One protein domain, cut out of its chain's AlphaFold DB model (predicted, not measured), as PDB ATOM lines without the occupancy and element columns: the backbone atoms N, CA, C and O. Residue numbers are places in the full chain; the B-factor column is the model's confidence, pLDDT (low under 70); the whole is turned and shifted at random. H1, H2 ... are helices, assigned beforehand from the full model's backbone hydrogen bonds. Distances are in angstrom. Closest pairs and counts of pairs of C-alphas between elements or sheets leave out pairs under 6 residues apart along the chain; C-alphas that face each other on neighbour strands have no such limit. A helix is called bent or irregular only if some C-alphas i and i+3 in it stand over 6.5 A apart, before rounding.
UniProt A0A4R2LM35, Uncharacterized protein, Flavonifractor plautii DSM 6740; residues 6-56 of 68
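What this domain is: This is residues 6 to 56 of the 68 residues of an uncharacterized protein of Flavonifractor plautii DSM 6740 (UniProt A0A4R2LM35). H3 and H4 form two sides of a small ring, with H2 at one end and residues 39 to 45 at the other; H1 covers one face. The printed part has 51 residues with four named helices, H1 to H4 in chain order, and no named strand: all helix. It is compact, radius of gyration of the C-alphas 10.0 A, spanning 27 by 19 by 15 A.

How they stand to each other: H3, residues 26 to 38, touches H1, residues 7 to 15, only just about perpendicular at 71 degrees; their closest C-alphas, Ser 15 and Pro 31, are 5.0 A apart. H4, residues 46 to 56, is apart from H3. H4 touches H1 at a steep tilt of 55 degrees, the same way, closest at C-alphas 8 and 52, 5.9 A. H2, residues 20 to 24, touches H1, closest at C-alphas 20 and 12, 5.9 A. Every O i to N i+4 pair is within hydrogen-bond range in H1 and H4, 7 of 9 in H3 and 0 of 1 in H2, where 2 of 2 O i to N i+3 pairs are.

Where its parts are: H1 spans 12.1 A from C-alpha 7 (-21.131, 27.589, -0.176), H2 7.7 A, H3 19.6 A, and H4 15.3 A to C-alpha 56 (-28.980, 36.075, 1.022). H3 is irregular: C-alphas 27 and 30 are 7.4 A apart.

The domain as a whole: The farthest C-alphas, Ala 27 and Glu 42, are 27.8 A apart. The printed part has no cut and no long link; no printed residue is under 70 pLDDT.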
ATOM      1  N   GLY A   6     -21.945  22.907  -1.404       86.56
ATOM      2  CA  GLY A   6     -22.020  24.281  -1.899       86.56
ATOM      3  C   GLY A   6     -21.855  25.307  -0.780       86.56
ATOM      4  O   GLY A   6     -22.132  25.018   0.392       86.56
ATOM      5  N   LEU A   7     -21.418  26.516  -1.132       90.94
ATOM      6  CA  LEU A   7     -21.131  27.589  -0.176       90.94
ATOM      7  C   LEU A   7     -22.302  27.845   0.792       90.94
ATOM      8  O   LEU A   7     -22.094  27.984   1.997       90.94
ATOM      9  N   LEU A   8     -23.539  27.837   0.290       90.75
ATOM     10  CA  LEU A   8     -24.748  28.012   1.102       90.75
ATOM     11  C   LEU A   8     -24.942  26.897   2.143       90.75
ATOM     12  O   LEU A   8     -25.299  27.184   3.284       90.75
ATOM     13  N   ASP A   9     -24.674  25.640   1.787       90.62
ATOM     14  CA  ASP A   9     -24.786  24.505   2.716       90.62
ATOM     15  C   ASP A   9     -23.737  24.600   3.830       90.62
ATOM     16  O   ASP A   9     -24.031  24.423   5.018       90.62
ATOM     17  N   ARG A  10     -22.518  25.009   3.465       90.44
ATOM     18  CA  ARG A  10     -21.457  25.275   4.438       90.44
ATOM     19  C   ARG A  10     -21.806  26.415   5.379       90.44
ATOM     20  O   ARG A  10     -21.625  26.262   6.588       90.44
ATOM     21  N   LEU A  11     -22.342  27.516   4.858       91.50
ATOM     22  CA  LEU A  11     -22.817  28.629   5.677       91.50
ATOM     23  C   LEU A  11     -23.917  28.179   6.639       91.50
ATOM     24  O   LEU A  11     -23.864  28.542   7.814       91.50
ATOM     25  N   ALA A  12     -24.864  27.349   6.190       90.75
ATOM     26  CA  ALA A  12     -25.918  26.819   7.053       90.75
ATOM     27  C   ALA A  12     -25.338  25.984   8.198       90.75
ATOM     28  O   ALA A  12     -25.629  26.257   9.364       90.75
ATOM     29  N   ARG A  13     -24.429  25.051   7.897       90.00
ATOM     30  CA  ARG A  13     -23.766  24.229   8.920       90.00
ATOM     31  C   ARG A  13     -22.928  25.048   9.900       90.00
ATOM     32  O   ARG A  13     -22.971  24.778  11.096       90.00
ATOM     33  N   MET A  14     -22.176  26.039   9.416       91.38
ATOM     34  CA  MET A  14     -21.347  26.905  10.269       91.38
ATOM     35  C   MET A  14     -22.185  27.833  11.151       91.38
ATOM     36  O   MET A  14     -21.785  28.128  12.274       91.38
ATOM     37  N   SER A  15     -23.351  28.251  10.661       89.50
ATOM     38  CA  SER A  15     -24.271  29.138  11.382       89.50
ATOM     39  C   SER A  15     -25.219  28.390  12.325       89.50
ATOM     40  O   SER A  15     -25.977  29.026  13.054       89.50
ATOM     41  N   GLY A  16     -25.198  27.051  12.314       88.94
ATOM     42  CA  GLY A  16     -26.127  26.214  13.078       88.94
ATOM     43  C   GLY A  16     -27.550  26.187  12.511       88.94
ATOM     44  O   GLY A  16     -28.485  25.825  13.221       88.94
ATOM     45  N   CYS A  17     -27.729  26.571  11.246       88.06
ATOM     46  CA  CYS A  17     -29.017  26.537  10.568       88.06
ATOM     47  C   CYS A  17     -29.385  25.097  10.187       88.06
ATOM     48  O   CYS A  17     -28.567  24.367   9.626       88.06
ATOM     49  N   ALA A  18     -30.640  24.710  10.428       82.62
ATOM     50  CA  ALA A  18     -31.162  23.412   9.998       82.62
ATOM     51  C   ALA A  18     -31.456  23.371   8.485       82.62
ATOM     52  O   ALA A  18     -31.381  22.308   7.873       82.62
ATOM     53  N   CYS A  19     -31.769  24.525   7.886       83.75
ATOM     54  CA  CYS A  19     -32.112  24.673   6.473       83.75
ATOM     55  C   CYS A  19     -31.488  25.937   5.860       83.75
ATOM     56  O   CYS A  19     -31.238  26.921   6.552       83.75
ATOM     57  N   LEU A  20     -31.331  25.961   4.529       87.69
ATOM     58  CA  LEU A  20     -30.865  27.155   3.801       87.69
ATOM     59  C   LEU A  20     -31.801  28.358   3.983       87.69
ATOM     60  O   LEU A  20     -31.348  29.495   4.033       87.69
ATOM     61  N   SER A  21     -33.104  28.113   4.132       86.44
ATOM     62  CA  SER A  21     -34.095  29.165   4.373       86.44
ATOM     63  C   SER A  21     -33.802  29.977   5.637       86.44
ATOM     64  O   SER A  21     -34.032  31.183   5.622       86.44
ATOM     65  N   ASP A  22     -33.250  29.351   6.685       88.31
ATOM     66  CA  ASP A  22     -32.893  30.026   7.939       88.31
ATOM     67  C   ASP A  22     -31.764  31.043   7.763       88.31
ATOM     68  O   ASP A  22     -31.720  32.031   8.490       88.31
ATOM     69  N   LEU A  23     -30.897  30.872   6.757       87.44
ATOM     70  CA  LEU A  23     -29.850  31.851   6.436       87.44
ATOM     71  C   LEU A  23     -30.419  33.236   6.108       87.44
ATOM     72  O   LEU A  23     -29.742  34.248   6.282       87.44
ATOM     73  N   ARG A  24     -31.663  33.283   5.618       86.50
ATOM     74  CA  ARG A  24     -32.365  34.528   5.283       86.50
ATOM     75  C   ARG A  24     -33.115  35.116   6.481       86.50
ATOM     76  O   ARG A  24     -33.538  36.270   6.429       86.50
ATOM     77  N   THR A  25     -33.253  34.362   7.571       86.12
ATOM     78  CA  THR A  25     -33.924  34.815   8.788       86.12
ATOM     79  C   THR A  25     -33.026  35.808   9.538       86.12
ATOM     80  O   THR A  25     -31.844  35.533   9.768       86.12
ATOM     81  N   PRO A  26     -33.560  36.954  10.002       84.19
ATOM     82  CA  PRO A  26     -32.770  37.974  10.692       84.19
ATOM     83  C   PRO A  26     -32.033  37.458  11.938       84.19
ATOM     84  O   PRO A  26     -30.951  37.957  12.238       84.19
ATOM     85  N   ALA A  27     -32.563  36.433  12.615       86.94
ATOM     86  CA  ALA A  27     -31.935  35.790  13.771       86.94
ATOM     87  C   ALA A  27     -30.558  35.169  13.459       86.94
ATOM     88  O   ALA A  27     -29.686  35.163  14.324       86.94
ATOM     89  N   TYR A  28     -30.337  34.704  12.224       87.19
ATOM     90  CA  TYR A  28     -29.086  34.062  11.813       87.19
ATOM     91  C   TYR A  28     -28.153  34.994  11.027       87.19
ATOM     92  O   TYR A  28     -27.057  34.588  10.659       87.19
ATOM     93  N   ARG A  29     -28.506  36.272  10.820       86.38
ATOM     94  CA  ARG A  29     -27.640  37.224  10.092       86.38
ATOM     95  C   ARG A  29     -26.242  37.347  10.697       86.38
ATOM     96  O   ARG A  29     -25.259  37.310   9.969       86.38
ATOM     97  N   HIS A  30     -26.154  37.480  12.019       89.62
ATOM     98  CA  HIS A  30     -24.872  37.566  12.722       89.62
ATOM     99  C   HIS A  30     -23.999  36.316  12.539       89.62
ATOM    100  O   HIS A  30     -22.867  36.472  12.081       89.62
ATOM    101  N   PRO A  31     -24.480  35.093  12.845       91.12
ATOM    102  CA  PRO A  31     -23.677  33.890  12.639       91.12
ATOM    103  C   PRO A  31     -23.342  33.639  11.161       91.12
ATOM    104  O   PRO A  31     -22.240  33.185  10.872       91.12
ATOM    105  N   VAL A  32     -24.216  34.015  10.220       90.38
ATOM    106  CA  VAL A  32     -23.921  33.923   8.779       90.38
ATOM    107  C   VAL A  32     -22.784  34.856   8.368       90.38
ATOM    108  O   VAL A  32     -21.891  34.440   7.634       90.38
ATOM    109  N   LEU A  33     -22.777  36.102   8.848       89.25
ATOM    110  CA  LEU A  33     -21.694  37.054   8.575       89.25
ATOM    111  C   LEU A  33     -20.363  36.605   9.196       89.25
ATOM    112  O   LEU A  33     -19.320  36.723   8.554       89.25
ATOM    113  N   ASP A  34     -20.395  36.055  10.411       92.25
ATOM    114  CA  ASP A  34     -19.215  35.460  11.051       92.25
ATOM    115  C   ASP A  34     -18.695  34.247  10.255       92.25
ATOM    116  O   ASP A  34     -17.495  34.150   9.997       92.25
ATOM    117  N   ALA A  35     -19.586  33.376   9.772       91.94
ATOM    118  CA  ALA A  35     -19.212  32.249   8.924       91.94
ATOM    119  C   ALA A  35     -18.603  32.699   7.585       91.94
ATOM    120  O   ALA A  35     -17.585  32.145   7.170       91.94
ATOM    121  N   LEU A  36     -19.169  33.727   6.943       90.38
ATOM    122  CA  LEU A  36     -18.625  34.320   5.716       90.38
ATOM    123  C   LEU A  36     -17.192  34.829   5.918       90.38
ATOM    124  O   LEU A  36     -16.342  34.593   5.067       90.38
ATOM    125  N   GLY A  37     -16.907  35.473   7.054       90.69
ATOM    126  CA  GLY A  37     -15.564  35.967   7.379       90.69
ATOM    127  C   GLY A  37     -14.532  34.868   7.663       90.69
ATOM    128  O   GLY A  37     -13.333  35.138   7.645       90.69
ATOM    129  N   ARG A  38     -14.979  33.635   7.926       92.81
ATOM    130  CA  ARG A  38     -14.111  32.478   8.202       92.81
ATOM    131  C   ARG A  38     -13.774  31.652   6.964       92.81
ATOM    132  O   ARG A  38     -12.847  30.852   7.029       92.81
ATOM    133  N   ILE A  39     -14.541  31.791   5.885       91.19
ATOM    134  CA  ILE A  39     -14.318  31.061   4.634       91.19
ATOM    135  C   ILE A  39     -13.392  31.900   3.754       91.19
ATOM    136  O   ILE A  39     -13.670  33.069   3.482       91.19
ATOM    137  N   SER A  40     -12.301  31.303   3.280       90.19
ATOM    138  CA  SER A  40     -11.393  31.985   2.360       90.19
ATOM    139  C   SER A  40     -12.038  32.126   0.983       90.19
ATOM    140  O   SER A  40     -12.607  31.175   0.448       90.19
ATOM    141  N   ALA A  41     -11.898  33.299   0.360       87.75
ATOM    142  CA  ALA A  41     -12.466  33.575  -0.964       87.75
ATOM    143  C   ALA A  41     -11.972  32.601  -2.055       87.75
ATOM    144  O   ALA A  41     -12.682  32.369  -3.028       87.75
ATOM    145  N   GLU A  42     -10.789  32.008  -1.875       90.62
ATOM    146  CA  GLU A  42     -10.171  31.034  -2.786       90.62
ATOM    147  C   GLU A  42     -10.781  29.621  -2.692       90.62
ATOM    148  O   GLU A  42     -10.566  28.806  -3.586       90.62
ATOM    149  N   GLU A  43     -11.547  29.311  -1.635       90.69
ATOM    150  CA  GLU A  43     -12.154  27.982  -1.440       90.69
ATOM    151  C   GLU A  43     -13.320  27.711  -2.397       90.69
ATOM    152  O   GLU A  43     -13.622  26.554  -2.687       90.69
ATOM    153  N   TYR A  44     -13.971  28.766  -2.888       90.31
ATOM    154  CA  TYR A  44     -15.121  28.671  -3.780       90.31
ATOM    155  C   TYR A  44     -14.944  29.599  -4.983       90.31
ATOM    156  O   TYR A  44     -14.443  30.715  -4.839       90.31
ATOM    157  N   PRO A  45     -15.384  29.192  -6.185       91.12
ATOM    158  CA  PRO A  45     -15.327  30.057  -7.354       91.12
ATOM    159  C   PRO A  45     -16.208  31.295  -7.156       91.12
ATOM    160  O   PRO A  45     -17.271  31.226  -6.543       91.12
ATOM    161  N   ALA A  46     -15.829  32.421  -7.766       90.44
ATOM    162  CA  ALA A  46     -16.585  33.678  -7.684       90.44
ATOM    163  C   ALA A  46     -18.077  33.529  -8.042       90.44
ATOM    164  O   ALA A  46     -18.922  34.239  -7.503       90.44
ATOM    165  N   LYS A  47     -18.413  32.577  -8.925       90.38
ATOM    166  CA  LYS A  47     -19.798  32.245  -9.271       90.38
ATOM    167  C   LYS A  47     -20.612  31.780  -8.053       90.38
ATOM    168  O   LYS A  47     -21.699  32.299  -7.846       90.38
ATOM    169  N   GLU A  48     -20.075  30.879  -7.231       91.75
ATOM    170  CA  GLU A  48     -20.743  30.392  -6.010       91.75
ATOM    171  C   GLU A  48     -20.966  31.527  -5.006       91.75
ATOM    172  O   GLU A  48     -22.039  31.643  -4.419       91.75
ATOM    173  N   TRP A  49     -19.984  32.420  -4.858       92.06
ATOM    174  CA  TRP A  49     -20.120  33.611  -4.017       92.06
ATOM    175  C   TRP A  49     -21.228  34.546  -4.503       92.06
ATOM    176  O   TRP A  49     -22.023  35.029  -3.697       92.06
ATOM    177  N   LEU A  50     -21.310  34.788  -5.814       91.06
ATOM    178  CA  LEU A  50     -22.374  35.598  -6.410       91.06
ATOM    179  C   LEU A  50     -23.752  34.960  -6.207       91.06
ATOM    180  O   LEU A  50     -24.692  35.663  -5.836       91.06
ATOM    181  N   GLU A  51     -23.870  33.646  -6.406       90.75
ATOM    182  CA  GLU A  51     -25.117  32.911  -6.175       90.75
ATOM    183  C   GLU A  51     -25.532  32.966  -4.696       90.75
ATOM    184  O   GLU A  51     -26.689  33.269  -4.392       90.75
ATOM    185  N   ALA A  52     -24.588  32.780  -3.767       90.56
ATOM    186  CA  ALA A  52     -24.852  32.867  -2.334       90.56
ATOM    187  C   ALA A  52     -25.273  34.279  -1.899       90.56
ATOM    188  O   ALA A  52     -26.259  34.432  -1.177       90.56
ATOM    189  N   MET A  53     -24.582  35.324  -2.368       89.25
ATOM    190  CA  MET A  53     -24.977  36.710  -2.091       89.25
ATOM    191  C   MET A  53     -26.354  37.026  -2.672       89.25
ATOM    192  O   MET A  53     -27.173  37.632  -1.985       89.25
ATOM    193  N   GLY A  54     -26.637  36.582  -3.900       89.06
ATOM    194  CA  GLY A  54     -27.957  36.720  -4.510       89.06
ATOM    195  C   GLY A  54     -29.040  36.077  -3.648       89.06
ATOM    196  O   GLY A  54     -30.056  36.703  -3.366       89.06
ATOM    197  N   TYR A  55     -28.798  34.870  -3.142       88.25
ATOM    198  CA  TYR A  55     -29.741  34.180  -2.266       88.25
ATOM    199  C   TYR A  55     -29.977  34.902  -0.926       88.25
ATOM    200  O   TYR A  55     -31.120  35.002  -0.478       88.25
ATOM    201  N   LEU A  56     -28.916  35.410  -0.290       86.69
ATOM    202  CA  LEU A  56     -28.980  36.075   1.022       86.69
ATOM    203  C   LEU A  56     -29.570  37.490   0.960       86.69
ATOM    204  O   LEU A  56     -30.213  37.930   1.913       86.69
TER     205      LEU A  56